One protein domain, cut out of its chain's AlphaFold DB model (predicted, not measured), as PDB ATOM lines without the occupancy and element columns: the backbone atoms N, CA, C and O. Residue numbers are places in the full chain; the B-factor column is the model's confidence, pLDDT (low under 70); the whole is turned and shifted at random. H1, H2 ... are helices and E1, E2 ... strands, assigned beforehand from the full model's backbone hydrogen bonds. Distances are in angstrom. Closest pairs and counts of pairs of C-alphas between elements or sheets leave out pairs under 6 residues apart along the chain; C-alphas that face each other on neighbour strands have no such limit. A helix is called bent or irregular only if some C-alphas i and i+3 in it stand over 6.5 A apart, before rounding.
ATOM      1  N   ASP A  93      88.175 -40.148  -2.882       49.28
ATOM      2  CA  ASP A  93      87.901 -39.681  -1.522       49.28
ATOM      3  C   ASP A  93      89.045 -38.778  -1.039       49.28
ATOM      4  O   ASP A  93      90.220 -39.000  -1.349       49.28
ATOM      5  N   HIS A  94      88.676 -37.719  -0.329       51.47
ATOM      6  CA  HIS A  94      89.554 -36.658   0.161       51.47
ATOM      7  C   HIS A  94      89.378 -36.397   1.660       51.47
ATOM      8  O   HIS A  94      90.025 -35.500   2.201       51.47
ATOM      9  N   LYS A  95      88.476 -37.120   2.332       49.00
ATOM     10  CA  LYS A  95      88.163 -36.909   3.744       49.00
ATOM     11  C   LYS A  95      88.229 -38.238   4.478       49.00
ATOM     12  O   LYS A  95      87.303 -39.031   4.403       49.00
ATOM     13  N   PHE A  96      89.305 -38.438   5.233       49.81
ATOM     14  CA  PHE A  96      89.461 -39.616   6.078       49.81
ATOM     15  C   PHE A  96      89.910 -39.203   7.484       49.81
ATOM     16  O   PHE A  96      91.081 -38.877   7.675       49.81
ATOM     17  N   PRO A  97      88.989 -39.101   8.457       44.66
ATOM     18  CA  PRO A  97      89.253 -38.371   9.690       44.66
ATOM     19  C   PRO A  97      89.734 -39.265  10.850       44.66
ATOM     20  O   PRO A  97      89.226 -39.151  11.961       44.66
ATOM     21  N   LEU A  98      90.701 -40.153  10.616       39.75
ATOM     22  CA  LEU A  98      91.285 -40.982  11.678       39.75
ATOM     23  C   LEU A  98      92.765 -40.645  11.917       39.75
ATOM     24  O   LEU A  98      93.496 -40.340  10.971       39.75
ATOM     25  N   THR A  99      93.219 -40.710  13.174       41.88
ATOM     26  CA  THR A  99      94.621 -40.461  13.553       41.88
ATOM     27  C   THR A  99      95.410 -41.762  13.722       41.88
ATOM     28  O   THR A  99      94.843 -42.846  13.846       41.88
ATOM     29  N   LEU A 100      96.747 -41.669  13.774       35.88
ATOM     30  CA  LEU A 100      97.612 -42.833  14.010       35.88
ATOM     31  C   LEU A 100      97.426 -43.493  15.393       35.88
ATOM     32  O   LEU A 100      98.018 -44.541  15.652       35.88
ATOM     33  N   HIS A 101      96.660 -42.871  16.290       35.16
ATOM     34  CA  HIS A 101      96.486 -43.311  17.670       35.16
ATOM     35  C   HIS A 101      95.306 -44.293  17.848       35.16
ATOM     36  O   HIS A 101      95.198 -44.918  18.902       35.16
ATOM     37  N   ASP A 102      94.495 -44.493  16.799       41.41
ATOM     38  CA  ASP A 102      93.215 -45.230  16.820       41.41
ATOM     39  C   ASP A 102      93.246 -46.559  16.016       41.41
ATOM     40  O   ASP A 102      92.216 -47.084  15.598       41.41
ATOM     41  N   ILE A 103      94.437 -47.092  15.717       45.09
ATOM     42  CA  ILE A 103      94.653 -48.015  14.586       45.09
ATOM     43  C   ILE A 103      94.347 -49.496  14.869       45.09
ATOM     44  O   ILE A 103      95.005 -50.135  15.690       45.09
ATOM     45  N   ALA A 104      93.495 -50.061  14.004       39.44
ATOM     46  CA  ALA A 104      93.225 -51.485  13.777       39.44
ATOM     47  C   ALA A 104      93.878 -52.028  12.484       39.44
ATOM     48  O   ALA A 104      94.163 -51.266  11.580       39.44
ATOM     49  N   GLY A 105      94.063 -53.338  12.299       42.50
ATOM     50  CA  GLY A 105      94.736 -53.950  11.140       42.50
ATOM     51  C   GLY A 105      94.116 -53.692   9.754       42.50
ATOM     52  O   GLY A 105      94.840 -53.790   8.768       42.50
ATOM     53  N   TRP A 106      92.836 -53.311   9.652       43.88
ATOM     54  CA  TRP A 106      92.205 -52.882   8.384       43.88
ATOM     55  C   TRP A 106      92.493 -51.407   8.034       43.88
ATOM     56  O   TRP A 106      92.358 -50.979   6.893       43.88
ATOM     57  N   PHE A 107      92.990 -50.627   8.998       47.25
ATOM     58  CA  PHE A 107      93.444 -49.242   8.831       47.25
ATOM     59  C   PHE A 107      94.659 -49.102   7.896       47.25
ATOM     60  O   PHE A 107      95.086 -47.997   7.557       47.25
ATOM     61  N   LEU A 108      95.256 -50.225   7.491       53.25
ATOM     62  CA  LEU A 108      96.376 -50.254   6.561       53.25
ATOM     63  C   LEU A 108      95.994 -49.787   5.150       53.25
ATOM     64  O   LEU A 108      96.902 -49.505   4.373       53.25
ATOM     65  N   ASP A 109      94.705 -49.678   4.822       55.88
ATOM     66  CA  ASP A 109      94.295 -49.444   3.438       55.88
ATOM     67  C   ASP A 109      93.953 -47.974   3.183       55.88
ATOM     68  O   ASP A 109      94.653 -47.306   2.425       55.88
ATOM     69  N   GLU A 110      92.953 -47.420   3.869       61.56
ATOM     70  CA  GLU A 110      92.492 -46.044   3.630       61.56
ATOM     71  C   GLU A 110      93.385 -44.999   4.311       61.56
ATOM     72  O   GLU A 110      93.804 -44.018   3.689       61.56
ATOM     73  N   ALA A 111      93.764 -45.231   5.569       62.25
ATOM     74  CA  ALA A 111      94.574 -44.280   6.318       62.25
ATOM     75  C   ALA A 111      96.027 -44.256   5.850       62.25
ATOM     76  O   ALA A 111      96.586 -43.180   5.654       62.25
ATOM     77  N   ILE A 112      96.646 -45.423   5.620       70.56
ATOM     78  CA  ILE A 112      97.985 -45.448   5.022       70.56
ATOM     79  C   ILE A 112      97.922 -44.847   3.633       70.56
ATOM     80  O   ILE A 112      98.809 -44.063   3.325       70.56
ATOM     81  N   ALA A 113      96.911 -45.140   2.808       76.88
ATOM     82  CA  ALA A 113      96.810 -44.495   1.505       76.88
ATOM     83  C   ALA A 113      96.771 -42.965   1.635       76.88
ATOM     84  O   ALA A 113      97.541 -42.279   0.957       76.88
ATOM     85  N   MET A 114      95.964 -42.430   2.551       75.38
ATOM     86  CA  MET A 114      95.907 -40.994   2.832       75.38
ATOM     87  C   MET A 114      97.237 -40.435   3.350       75.38
ATOM     88  O   MET A 114      97.754 -39.476   2.780       75.38
ATOM     89  N   CYS A 115      97.849 -41.059   4.358       69.75
ATOM     90  CA  CYS A 115      99.139 -40.633   4.904       69.75
ATOM     91  C   CYS A 115     100.262 -40.722   3.864       69.75
ATOM     92  O   CYS A 115     101.140 -39.863   3.822       69.75
ATOM     93  N   PHE A 116     100.260 -41.744   3.005       77.69
ATOM     94  CA  PHE A 116     101.252 -41.900   1.942       77.69
ATOM     95  C   PHE A 116     101.052 -40.856   0.844       77.69
ATOM     96  O   PHE A 116     102.030 -40.309   0.335       77.69
ATOM     97  N   SER A 117      99.796 -40.567   0.499       82.81
ATOM     98  CA  SER A 117      99.415 -39.491  -0.416       82.81
ATOM     99  C   SER A 117      99.933 -38.145   0.095       82.81
ATOM    100  O   SER A 117     100.705 -37.483  -0.602       82.81
ATOM    101  N   GLU A 118      99.613 -37.795   1.341       78.12
ATOM    102  CA  GLU A 118     100.071 -36.568   1.995       78.12
ATOM    103  C   GLU A 118     101.598 -36.500   2.093       78.12
ATOM    104  O   GLU A 118     102.200 -35.513   1.670       78.12
ATOM    105  N   TYR A 119     102.246 -37.571   2.556       78.56
ATOM    106  CA  TYR A 119     103.704 -37.647   2.643       78.56
ATOM    107  C   TYR A 119     104.375 -37.364   1.297       78.56
ATOM    108  O   TYR A 119     105.347 -36.611   1.246       78.56
ATOM    109  N   LEU A 120     103.887 -37.957   0.203       81.88
ATOM    110  CA  LEU A 120     104.469 -37.748  -1.123       81.88
ATOM    111  C   LEU A 120     104.236 -36.323  -1.641       81.88
ATOM    112  O   LEU A 120     105.139 -35.774  -2.269       81.88
ATOM    113  N   ILE A 121     103.070 -35.731  -1.364       80.69
ATOM    114  CA  ILE A 121     102.743 -34.342  -1.727       80.69
ATOM    115  C   ILE A 121     103.684 -33.366  -1.011       80.69
ATOM    116  O   ILE A 121     104.312 -32.535  -1.667       80.69
ATOM    117  N   LEU A 122     103.836 -33.519   0.308       80.44
ATOM    118  CA  LEU A 122     104.715 -32.686   1.134       80.44
ATOM    119  C   LEU A 122     106.193 -32.870   0.765       80.44
ATOM    120  O   LEU A 122     106.953 -31.913   0.660       80.44
ATOM    121  N   LYS A 123     106.622 -34.119   0.554       85.06
ATOM    122  CA  LYS A 123     108.012 -34.441   0.206       85.06
ATOM    123  C   LYS A 123     108.444 -33.807  -1.113       85.06
ATOM    124  O   LYS A 123     109.599 -33.400  -1.234       85.06
ATOM    125  N   ASP A 124     107.547 -33.781  -2.094       89.81
ATOM    126  CA  ASP A 124     107.837 -33.257  -3.426       89.81
ATOM    127  C   ASP A 124     107.485 -31.759  -3.563       89.81
ATOM    128  O   ASP A 124     107.829 -31.162  -4.584       89.81
ATOM    129  N   GLY A 125     106.860 -31.141  -2.549       89.50
ATOM    130  CA  GLY A 125     106.543 -29.706  -2.505       89.50
ATOM    131  C   GLY A 125     105.467 -29.279  -3.507       89.50
ATOM    132  O   GLY A 125     105.624 -28.268  -4.191       89.50
ATOM    133  N   VAL A 126     104.422 -30.098  -3.663       89.62
ATOM    134  CA  VAL A 126     103.345 -29.914  -4.660       89.62
ATOM    135  C   VAL A 126     101.968 -29.688  -4.021       89.62
ATOM    136  O   VAL A 126     100.930 -29.992  -4.612       89.62
ATOM    137  N   GLU A 127     101.940 -29.131  -2.811       90.19
ATOM    138  CA  GLU A 127     100.732 -28.898  -2.005       90.19
ATOM    139  C   GLU A 127      99.744 -27.929  -2.673       90.19
ATOM    140  O   GLU A 127      98.546 -27.965  -2.399       90.19
ATOM    141  N   SER A 128     100.227 -27.058  -3.564       86.06
ATOM    142  CA  SER A 128      99.373 -26.147  -4.336       86.06
ATOM    143  C   SER A 128      98.640 -26.823  -5.497       86.06
ATOM    144  O   SER A 128      97.695 -26.246  -6.032       86.06
ATOM    145  N   GLU A 129      99.094 -28.003  -5.926       85.50
ATOM    146  CA  GLU A 129      98.569 -28.717  -7.098       85.50
ATOM    147  C   GLU A 129      97.726 -29.934  -6.715       85.50
ATOM    148  O   GLU A 129      96.784 -30.285  -7.430       85.50
ATOM    149  N   TYR A 130      98.047 -30.572  -5.589       84.94
ATOM    150  CA  TYR A 130      97.423 -31.818  -5.169       84.94
ATOM    151  C   TYR A 130      96.970 -31.760  -3.717       84.94
ATOM    152  O   TYR A 130      97.689 -31.298  -2.836       84.94
ATOM    153  N   SER A 131      95.783 -32.308  -3.472       82.88
ATOM    154  CA  SER A 131      95.294 -32.628  -2.138       82.88
ATOM    155  C   SER A 131      95.457 -34.125  -1.866       82.88
ATOM    156  O   SER A 131      95.304 -34.919  -2.805       82.88
ATOM    157  N   PRO A 132      95.697 -34.528  -0.605       81.69
ATOM    158  CA  PRO A 132      95.683 -35.932  -0.228       81.69
ATOM    159  C   PRO A 132      94.386 -36.633  -0.658       81.69
ATOM    160  O   PRO A 132      93.303 -36.033  -0.676       81.69
ATOM    161  N   GLY A 133      94.499 -37.891  -1.069       84.06
ATOM    162  CA  GLY A 133      93.361 -38.687  -1.520       84.06
ATOM    163  C   GLY A 133      93.767 -40.044  -2.076       84.06
ATOM    164  O   GLY A 133      94.934 -40.264  -2.406       84.06
ATOM    165  N   PHE A 134      92.789 -40.924  -2.266       86.69
ATOM    166  CA  PHE A 134      92.956 -42.234  -2.904       86.69
ATOM    167  C   PHE A 134      91.774 -42.563  -3.825       86.69
ATOM    168  O   PHE A 134      90.754 -41.870  -3.833       86.69
ATOM    169  N   ARG A 135      91.930 -43.597  -4.657       88.12
ATOM    170  CA  ARG A 135      90.835 -44.212  -5.421       88.12
ATOM    171  C   ARG A 135      90.617 -45.621  -4.905       88.12
ATOM    172  O   ARG A 135      91.570 -46.388  -4.845       88.12
ATOM    173  N   ILE A 136      89.373 -45.959  -4.603       85.88
ATOM    174  CA  ILE A 136      88.960 -47.299  -4.188       85.88
ATOM    175  C   ILE A 136      87.976 -47.875  -5.206       85.88
ATOM    176  O   ILE A 136      87.142 -47.153  -5.765       85.88
ATOM    177  N   CYS A 137      88.113 -49.160  -5.513       85.81
ATOM    178  CA  CYS A 137      87.215 -49.883  -6.410       85.81
ATOM    179  C   CYS A 137      87.361 -51.396  -6.230       85.81
ATOM    180  O   CYS A 137      88.387 -51.849  -5.746       85.81
ATOM    181  N   SER A 138      86.391 -52.177  -6.704       85.00
ATOM    182  CA  SER A 138      86.435 -53.646  -6.632       85.00
ATOM    183  C   SER A 138      86.952 -54.321  -7.897       85.00
ATOM    184  O   SER A 138      87.166 -55.532  -7.944       85.00
ATOM    185  N   SER A 139      87.194 -53.546  -8.955       85.75
ATOM    186  CA  SER A 139      87.715 -54.052 -10.218       85.75
ATOM    187  C   SER A 139      88.721 -53.102 -10.848       85.75
ATOM    188  O   SER A 139      88.480 -51.904 -10.995       85.75
ATOM    189  N   LEU A 140      89.810 -53.675 -11.371       85.69
ATOM    190  CA  LEU A 140      90.807 -52.977 -12.192       85.69
ATOM    191  C   LEU A 140      90.194 -52.205 -13.363       85.69
ATOM    192  O   LEU A 140      90.770 -51.226 -13.837       85.69
ATOM    193  N   ASP A 141      89.039 -52.645 -13.857       83.31
ATOM    194  CA  ASP A 141      88.375 -51.991 -14.973       83.31
ATOM    195  C   ASP A 141      87.744 -50.648 -14.573       83.31
ATOM    196  O   ASP A 141      87.568 -49.780 -15.428       83.31
ATOM    197  N   GLN A 142      87.484 -50.420 -13.285       84.44
ATOM    198  CA  GLN A 142      86.991 -49.140 -12.768       84.44
ATOM    199  C   GLN A 142      88.098 -48.081 -12.654       84.44
ATOM    200  O   GLN A 142      87.790 -46.893 -12.624       84.44
ATOM    201  N   LEU A 143      89.373 -48.493 -12.670       84.69
ATOM    202  CA  LEU A 143      90.539 -47.597 -12.730       84.69
ATOM    203  C   LEU A 143      90.863 -47.129 -14.160       84.69
ATOM    204  O   LEU A 143      91.858 -46.442 -14.396       84.69
ATOM    205  N   ARG A 144      90.058 -47.528 -15.150       80.81
ATOM    206  CA  ARG A 144      90.185 -47.069 -16.539       80.81
ATOM    207  C   ARG A 144      89.677 -45.626 -16.666       80.81
ATOM    208  O   ARG A 144      88.861 -45.161 -15.882       80.81
ATOM    209  N   GLY A 145      90.127 -44.920 -17.704       72.00
ATOM    210  CA  GLY A 145      89.637 -43.573 -18.045       72.00
ATOM    211  C   GLY A 145      90.426 -42.420 -17.417       72.00
ATOM    212  O   GLY A 145      90.557 -41.378 -18.055       72.00
ATOM    213  N   GLU A 146      91.052 -42.628 -16.259       73.69
ATOM    214  CA  GLU A 146      91.985 -41.678 -15.644       73.69
ATOM    215  C   GLU A 146      93.328 -42.372 -15.384       73.69
ATOM    216  O   GLU A 146      93.384 -43.453 -14.795       73.69
ATOM    217  N   SER A 147      94.424 -41.756 -15.833       78.94
ATOM    218  CA  SER A 147      95.760 -42.288 -15.559       78.94
ATOM    219  C   SER A 147      96.041 -42.272 -14.059       78.94
ATOM    220  O   SER A 147      95.664 -41.324 -13.378       78.94
ATOM    221  N   GLY A 148      96.740 -43.290 -13.560       81.56
ATOM    222  CA  GLY A 148      97.257 -43.290 -12.197       81.56
ATOM    223  C   GLY A 148      98.096 -42.046 -11.915       81.56
ATOM    224  O   GLY A 148      98.696 -41.455 -12.821       81.56
ATOM    225  N   LEU A 149      98.134 -41.657 -10.647       86.56
ATOM    226  CA  LEU A 149      98.815 -40.461 -10.171       86.56
ATOM    227  C   LEU A 149      99.700 -40.850  -8.991       86.56
ATOM    228  O   LEU A 149      99.226 -41.478  -8.053       86.56
ATOM    229  N   LYS A 150     100.977 -40.454  -9.010       87.31
ATOM    230  CA  LYS A 150     101.946 -40.794  -7.952       87.31
ATOM    231  C   LYS A 150     101.420 -40.450  -6.552       87.31
ATOM    232  O   LYS A 150     101.610 -41.222  -5.621       87.31
ATOM    233  N   TYR A 151     100.746 -39.310  -6.443       87.94
ATOM    234  CA  TYR A 151     100.217 -38.754  -5.202       87.94
ATOM    235  C   TYR A 151      98.845 -39.305  -4.806       87.94
ATOM    236  O   TYR A 151      98.340 -38.917  -3.766       87.94
ATOM    237  N   ARG A 152      98.219 -40.172  -5.610       89.25
ATOM    238  CA  ARG A 152      96.895 -40.738  -5.322       89.25
ATOM    239  C   ARG A 152      96.960 -42.264  -5.407       89.25
ATOM    240  O   ARG A 152      97.042 -42.801  -6.516       89.25
ATOM    241  N   PRO A 153      96.960 -42.969  -4.269       89.81
ATOM    242  CA  PRO A 153      96.979 -44.421  -4.267       89.81
ATOM    243  C   PRO A 153      95.743 -45.024  -4.937       89.81
ATOM    244  O   PRO A 153      94.675 -44.412  -4.938       89.81
ATOM    245  N   ASP A 154      95.908 -46.230  -5.479       89.75
ATOM    246  CA  ASP A 154      94.807 -47.052  -5.990       89.75
ATOM    247  C   ASP A 154      94.612 -48.272  -5.088       89.75
ATOM    248  O   ASP A 154      95.553 -49.039  -4.873       89.75
ATOM    249  N   ILE A 155      93.393 -48.463  -4.597       88.56
ATOM    250  CA  ILE A 155      92.986 -49.566  -3.731       88.56
ATOM    251  C   ILE A 155      91.999 -50.441  -4.507       88.56
ATOM    252  O   ILE A 155      90.970 -49.966  -4.998       88.56
ATOM    253  N   LEU A 156      92.346 -51.718  -4.652       87.62
ATOM    254  CA  LEU A 156      91.418 -52.762  -5.055       87.62
ATOM    255  C   LEU A 156      90.856 -53.411  -3.798       87.62
ATOM    256  O   LEU A 156      91.525 -54.262  -3.217       87.62
ATOM    257  N   ASP A 157      89.667 -52.984  -3.402       83.75
ATOM    258  CA  ASP A 157      88.970 -53.467  -2.213       83.75
ATOM    259  C   ASP A 157      87.837 -54.423  -2.599       83.75
ATOM    260  O   ASP A 157      87.195 -54.231  -3.634       83.75
ATOM    261  N   ASP A 158      87.626 -55.482  -1.821       76.38
ATOM    262  CA  ASP A 158      86.712 -56.589  -2.153       76.38
ATOM    263  C   ASP A 158      86.930 -57.192  -3.561       76.38
ATOM    264  O   ASP A 158      86.028 -57.760  -4.191       76.38
ATOM    265  N   GLY A 159      88.147 -57.072  -4.096       73.25
ATOM    266  CA  GLY A 159      88.493 -57.618  -5.400       73.25
ATOM    267  C   GLY A 159      88.656 -59.136  -5.339       73.25
ATOM    268  O   GLY A 159      89.409 -59.654  -4.524       73.25
ATOM    269  N   ASP A 160      88.032 -59.870  -6.263       84.69
ATOM    270  CA  ASP A 160      88.354 -61.290  -6.451       84.69
ATOM    271  C   ASP A 160      89.641 -61.420  -7.277       84.69
ATOM    272  O   ASP A 160      89.590 -61.508  -8.513       84.69
ATOM    273  N   SER A 161      90.807 -61.445  -6.626       87.25
ATOM    274  CA  SER A 161      92.083 -61.488  -7.341       87.25
ATOM    275  C   SER A 161      92.312 -62.809  -8.082       87.25
ATOM    276  O   SER A 161      92.956 -62.813  -9.137       87.25
ATOM    277  N   SER A 162      91.655 -63.896  -7.663       89.88
ATOM    278  CA  SER A 162      91.676 -65.175  -8.385       89.88
ATOM    279  C   SER A 162      90.978 -65.101  -9.754       89.88
ATOM    280  O   SER A 162      91.305 -65.856 -10.672       89.88
ATOM    281  N   SER A 163      90.050 -64.156  -9.928       89.19
ATOM    282  CA  SER A 163      89.380 -63.898 -11.208       89.19
ATOM    283  C   SER A 163      90.191 -62.978 -12.133       89.19
ATOM    284  O   SER A 163      89.963 -62.940 -13.348       89.19
ATOM    285  N   ILE A 164      91.170 -62.247 -11.587       89.50
ATOM    286  CA  ILE A 164      91.979 -61.289 -12.339       89.50
ATOM    287  C   ILE A 164      93.082 -62.042 -13.098       89.50
ATOM    288  O   ILE A 164      93.900 -62.736 -12.493       89.50
ATOM    289  N   PRO A 165      93.206 -61.865 -14.431       89.94
ATOM    290  CA  PRO A 165      94.304 -62.456 -15.185       89.94
ATOM    291  C   PRO A 165      95.664 -62.118 -14.570       89.94
ATOM    292  O   PRO A 165      95.967 -60.953 -14.303       89.94
ATOM    293  N   VAL A 166      96.531 -63.121 -14.412       89.88
ATOM    294  CA  VAL A 166      97.793 -62.956 -13.671       89.88
ATOM    295  C   VAL A 166      98.724 -61.898 -14.275       89.88
ATOM    296  O   VAL A 166      99.537 -61.299 -13.579       89.88
ATOM    297  N   THR A 167      98.602 -61.627 -15.575       87.81
ATOM    298  CA  THR A 167      99.310 -60.529 -16.248       87.81
ATOM    299  C   THR A 167      98.856 -59.161 -15.743       87.81
ATOM    300  O   THR A 167      99.701 -58.298 -15.522       87.81
ATOM    301  N   LYS A 168      97.552 -58.972 -15.501       88.38
ATOM    302  CA  LYS A 168      96.998 -57.743 -14.921       88.38
ATOM    303  C   LYS A 168      97.403 -57.588 -13.454       88.38
ATOM    304  O   LYS A 168      97.828 -56.498 -13.087       88.38
ATOM    305  N   LEU A 169      97.375 -58.670 -12.665       89.25
ATOM    306  CA  LEU A 169      97.871 -58.660 -11.279       89.25
ATOM    307  C   LEU A 169      99.334 -58.217 -11.212       89.25
ATOM    308  O   LEU A 169      99.669 -57.296 -10.477       89.25
ATOM    309  N   LYS A 170     100.209 -58.809 -12.037       89.00
ATOM    310  CA  LYS A 170     101.623 -58.406 -12.100       89.00
ATOM    311  C   LYS A 170     101.782 -56.930 -12.459       89.00
ATOM    312  O   LYS A 170     102.621 -56.275 -11.856       89.00
ATOM    313  N   SER A 171     101.005 -56.416 -13.418       86.75
ATOM    314  CA  SER A 171     101.046 -54.994 -13.787       86.75
ATOM    315  C   SER A 171     100.604 -54.083 -12.642       86.75
ATOM    316  O   SER A 171     101.236 -53.051 -12.425       86.75
ATOM    317  N   PHE A 172      99.546 -54.459 -11.918       89.12
ATOM    318  CA  PHE A 172      99.042 -53.692 -10.780       89.12
ATOM    319  C   PHE A 172     100.054 -53.678  -9.633       89.12
ATOM    320  O   PHE A 172     100.437 -52.607  -9.180       89.12
ATOM    321  N   LEU A 173     100.579 -54.840  -9.245       87.56
ATOM    322  CA  LEU A 173     101.515 -54.978  -8.124       87.56
ATOM    323  C   LEU A 173     102.899 -54.351  -8.387       87.56
ATOM    324  O   LEU A 173     103.678 -54.188  -7.454       87.56
ATOM    325  N   ASP A 174     103.245 -54.012  -9.635       82.88
ATOM    326  CA  ASP A 174     104.554 -53.446  -9.987       82.88
ATOM    327  C   ASP A 174     104.559 -51.909  -9.955       82.88
ATOM    328  O   ASP A 174     104.255 -51.243 -10.952       82.88
ATOM    329  N   SER A 175     104.932 -51.330  -8.812       78.38
ATOM    330  CA  SER A 175     105.059 -49.873  -8.629       78.38
ATOM    331  C   SER A 175     106.378 -49.289  -9.163       78.38
ATOM    332  O   SER A 175     106.575 -48.070  -9.143       78.38
ATOM    333  N   SER A 176     107.294 -50.130  -9.659       70.12
ATOM    334  CA  SER A 176     108.644 -49.714 -10.064       70.12
ATOM    335  C   SER A 176     108.742 -49.230 -11.517       70.12
ATOM    336  O   SER A 176     109.669 -48.490 -11.871       70.12
ATOM    337  N   LEU A 177     107.786 -49.634 -12.356       65.75
ATOM    338  CA  LEU A 177     107.778 -49.364 -13.790       65.75
ATOM    339  C   LEU A 177     107.312 -47.935 -14.087       65.75
ATOM    340  O   LEU A 177     106.367 -47.452 -13.474       65.75
ATOM    341  N   VAL A 178     108.002 -47.272 -15.029       55.47
ATOM    342  CA  VAL A 178     107.736 -45.876 -15.444       55.47
ATOM    343  C   VAL A 178     106.269 -45.695 -15.828       55.47
ATOM    344  O   VAL A 178     105.609 -44.804 -15.304       55.47
ATOM    345  N   GLU A 179     105.761 -46.606 -16.657       58.09
ATOM    346  CA  GLU A 179     104.342 -46.766 -16.951       58.09
ATOM    347  C   GLU A 179     104.018 -48.263 -17.028       58.09
ATOM    348  O   GLU A 179     104.747 -49.036 -17.661       58.09
ATOM    349  N   THR A 180     102.919 -48.674 -16.397       56.12
ATOM    350  CA  THR A 180     102.371 -50.031 -16.500       56.12
ATOM    351  C   THR A 180     100.926 -49.995 -16.974       56.12
ATOM    352  O   THR A 180     100.132 -49.160 -16.547       56.12
ATOM    353  N   HIS A 181     100.564 -50.937 -17.847       56.56
ATOM    354  CA  HIS A 181      99.201 -51.098 -18.351       56.56
ATOM    355  C   HIS A 181      98.675 -52.500 -18.035       56.56
ATOM    356  O   HIS A 181      99.407 -53.492 -18.136       56.56
ATOM    357  N   THR A 182      97.386 -52.611 -17.711       55.12
ATOM    358  CA  THR A 182      96.666 -53.884 -17.859       55.12
ATOM    359  C   THR A 182      96.519 -54.142 -19.360       55.12
ATOM    360  O   THR A 182      95.903 -53.340 -20.043       55.12
ATOM    361  N   VAL A 183      97.144 -55.183 -19.909       47.25
ATOM    362  CA  VAL A 183      97.405 -55.334 -21.356       47.25
ATOM    363  C   VAL A 183      96.133 -55.424 -22.220       47.25
ATOM    364  O   VAL A 183      95.772 -56.530 -22.578       47.25
ATOM    365  N   GLU A 184      95.499 -54.303 -22.601       42.62
ATOM    366  CA  GLU A 184      94.546 -54.146 -23.726       42.62
ATOM    367  C   GLU A 184      94.540 -52.668 -24.206       42.62
ATOM    368  O   GLU A 184      94.572 -51.736 -23.410       42.62
ATOM    369  N   ARG A 185      94.586 -52.420 -25.524       42.59
ATOM    370  CA  ARG A 185      94.737 -51.081 -26.154       42.59
ATOM    371  C   ARG A 185      93.781 -50.011 -25.606       42.59
ATOM    372  O   ARG A 185      92.617 -50.319 -25.439       42.59
ATOM    373  N   TRP A 186      94.236 -48.750 -25.509       41.50
ATOM    374  CA  TRP A 186      93.499 -47.470 -25.299       41.50
ATOM    375  C   TRP A 186      92.442 -47.383 -24.172       41.50
ATOM    376  O   TRP A 186      92.075 -46.273 -23.796       41.50
ATOM    377  N   THR A 187      92.014 -48.502 -23.593       51.66
ATOM    378  CA  THR A 187      91.017 -48.658 -22.530       51.66
ATOM    379  C   THR A 187      91.608 -49.315 -21.281       51.66
ATOM    380  O   THR A 187      90.869 -49.594 -20.352       51.66
ATOM    381  N   ALA A 188      92.921 -49.561 -21.232       65.56
ATOM    382  CA  ALA A 188      93.600 -50.111 -20.060       65.56
ATOM    383  C   ALA A 188      93.652 -49.134 -18.882       65.56
ATOM    384  O   ALA A 188      93.871 -47.934 -19.076       65.56
ATOM    385  N   ALA A 189      93.586 -49.678 -17.663       74.50
ATOM    386  CA  ALA A 189      94.049 -48.963 -16.484       74.50
ATOM    387  C   ALA A 189      95.542 -48.653 -16.664       74.50
ATOM    388  O   ALA A 189      96.325 -49.505 -17.113       74.50
ATOM    389  N   ARG A 190      95.917 -47.401 -16.392       79.75
ATOM    390  CA  ARG A 190      97.300 -46.933 -16.481       79.75
ATOM    391  C   ARG A 190      97.809 -46.685 -15.084       79.75
ATOM    392  O   ARG A 190      97.163 -45.967 -14.329       79.75
ATOM    393  N   PHE A 191      98.985 -47.208 -14.792       84.12
ATOM    394  CA  PHE A 191      99.634 -46.994 -13.518       84.12
ATOM    395  C   PHE A 191     100.986 -46.331 -13.709       84.12
ATOM    396  O   PHE A 191     101.686 -46.594 -14.691       84.12
ATOM    397  N   VAL A 192     101.349 -45.479 -12.756       82.94
ATOM    398  CA  VAL A 192     102.574 -44.678 -12.821       82.94
ATOM    399  C   VAL A 192     103.575 -45.124 -11.769       82.94
ATOM    400  O   VAL A 192     103.211 -45.675 -10.722       82.94
ATOM    401  N   LYS A 193     104.855 -44.894 -12.052       81.50
ATOM    402  CA  LYS A 193     105.942 -45.213 -11.127       81.50
ATOM    403  C   LYS A 193     105.777 -44.509  -9.786       81.50
ATOM    404  O   LYS A 193     105.531 -43.307  -9.731       81.50
ATOM    405  N   GLY A 194     106.018 -45.252  -8.711       79.25
ATOM    406  CA  GLY A 194     106.015 -44.721  -7.350       79.25
ATOM    407  C   GLY A 194     104.625 -44.433  -6.784       79.25
ATOM    408  O   GLY A 194     104.542 -43.935  -5.669       79.25
ATOM    409  N   GLN A 195     103.557 -44.752  -7.519       86.56
ATOM    410  CA  GLN A 195     102.200 -44.765  -6.983       86.56
ATOM    411  C   GLN A 195     102.037 -45.952  -6.024       86.56
ATOM    412  O   GLN A 195     102.366 -47.087  -6.390       86.56
ATOM    413  N   LEU A 196     101.517 -45.694  -4.821       87.31
ATOM    414  CA  LEU A 196     101.097 -46.744  -3.893       87.31
ATOM    415  C   LEU A 196      99.863 -47.459  -4.451       87.31
ATOM    416  O   LEU A 196      98.943 -46.823  -4.964       87.31
ATOM    417  N   ARG A 197      99.862 -48.787  -4.382       89.25
ATOM    418  CA  ARG A 197      98.775 -49.626  -4.883       89.25
ATOM    419  C   ARG A 197      98.530 -50.746  -3.893       89.25
ATOM    420  O   ARG A 197      99.483 -51.421  -3.505       89.25
ATOM    421  N   ILE A 198      97.278 -50.910  -3.501       88.75
ATOM    422  CA  ILE A 198      96.849 -51.845  -2.465       88.75
ATOM    423  C   ILE A 198      95.822 -52.785  -3.094       88.75
ATOM    424  O   ILE A 198      94.985 -52.357  -3.886       88.75
ATOM    425  N   LEU A 199      95.949 -54.079  -2.816       89.00
ATOM    426  CA  LEU A 199      94.986 -55.098  -3.217       89.00
ATOM    427  C   LEU A 199      94.600 -55.865  -1.963       89.00
ATOM    428  O   LEU A 199      95.469 -56.481  -1.344       89.00
ATOM    429  N   CYS A 200      93.313 -55.832  -1.653       86.75
ATOM    430  CA  CYS A 200      92.707 -56.525  -0.533       86.75
ATOM    431  C   CYS A 200      91.907 -57.704  -1.091       86.75
ATOM    432  O   CYS A 200      91.090 -57.541  -1.998       86.75
TER     433      CYS A 200
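AT A GLANCE: This is residues 93 to 200 of the 307 residues of the protein "Hypothetical protein" of Symbiodinium sp. CCMP2456 (UniProt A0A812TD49). A small sheet of three short parallel strands, E1, E2 and E5, lies in the middle, with the long helix H2 packed along one face of it; away from H2, the hairpin E3 and E4 with H4 packed on it makes the other end of the domain. The short H1 leads into H2, and residues 93 to 104 form a loop far out at that end. The printed part has 108 residues, with four named helices and five named strands in the order H1 H2 E1 H3 E2 H4 E3 E4 E5; E3 and E4 are antiparallel. The class is mixed, helices and strands, though under half of the residues are in named elements. The whole is compact, with a radius of gyration of the C-alphas of 14.0 A and spans of 40 by 31 by 21 A.

IN THESE COORDINATES: After residues 93 to 104, which hold no named element, H1 takes residues 105 to 108, beginning at C-alpha 105 (94.736, -53.950, 11.140). It is neither bent nor irregular, but only just: C-alphas 105 and 108 are 6.1 A apart. H2, residues 110 to 124, measures 21.2 A and ends at C-alpha 124 (107.837, -33.257, -3.426). E1, residues 134 to 137, measures 10.2 A. H3 is residues 140 to 143, 5.4 A, and E2 is residues 154 to 156, 6.7 A. H4, residues 166 to 173, measures 10.4 A. E3 is residues 179 to 181, 6.9 A; E4 is residues 190 to 192, 6.8 A; E5, residues 197 to 199, 6.9 A, ends at C-alpha 199 (94.986, -55.098, -3.217).

HOW THE PARTS SIT: The larger sheet runs E1 E2 E5, with E2 the inner strand. Between E1 and E2, N 155 and O 135 are 2.8 A apart, within hydrogen-bond range; between E2 and E5, N 156 and O 198 are 2.8 A apart, also within range. E1, H3 and E2 form a strand-helix-strand unit, two parallel neighbour strands with a helix between, and its crossover is right-handed. H2 and this sheet make two layers, a helix on one face of a sheet: its height over the sheet is 7.0 A. It lies over E2 and runs along the strands, at 14 degrees to E2 on the local plane. The closest C-alphas of H2 and E1 are those of Ala 113 and Phe 134, 6.3 A. H1 is not on the sheet, and H1 and H2 meet only through their link. H3 only grazes the sheet with residues 140 to 143, and H4 only grazes it with residues 169 to 173. E3 and E4 are a hairpin, with N 191 and O 180 2.9 A apart, within hydrogen-bond range. The closest C-alphas of H4 and E3 are those of Ser 171 and Thr 180, 5.8 A. H2 is apart from E3, E4 and H4. In H2 and H4 every O i to N i+4 pair is within hydrogen-bond range; H1 and H3 are too short for such a pair, and of their single O i to N i+3 pairs that of H3 is within range and that of H1 is not.

THE WHOLE: The C-alphas farthest apart are those of His 101 and Arg 185, 44.5 A. The printed part has no cut, and no link is long. The mean pLDDT of the printed part is 74.0; it is under 70 in residues 93 to 111, residue 115 and residues 177 to 188.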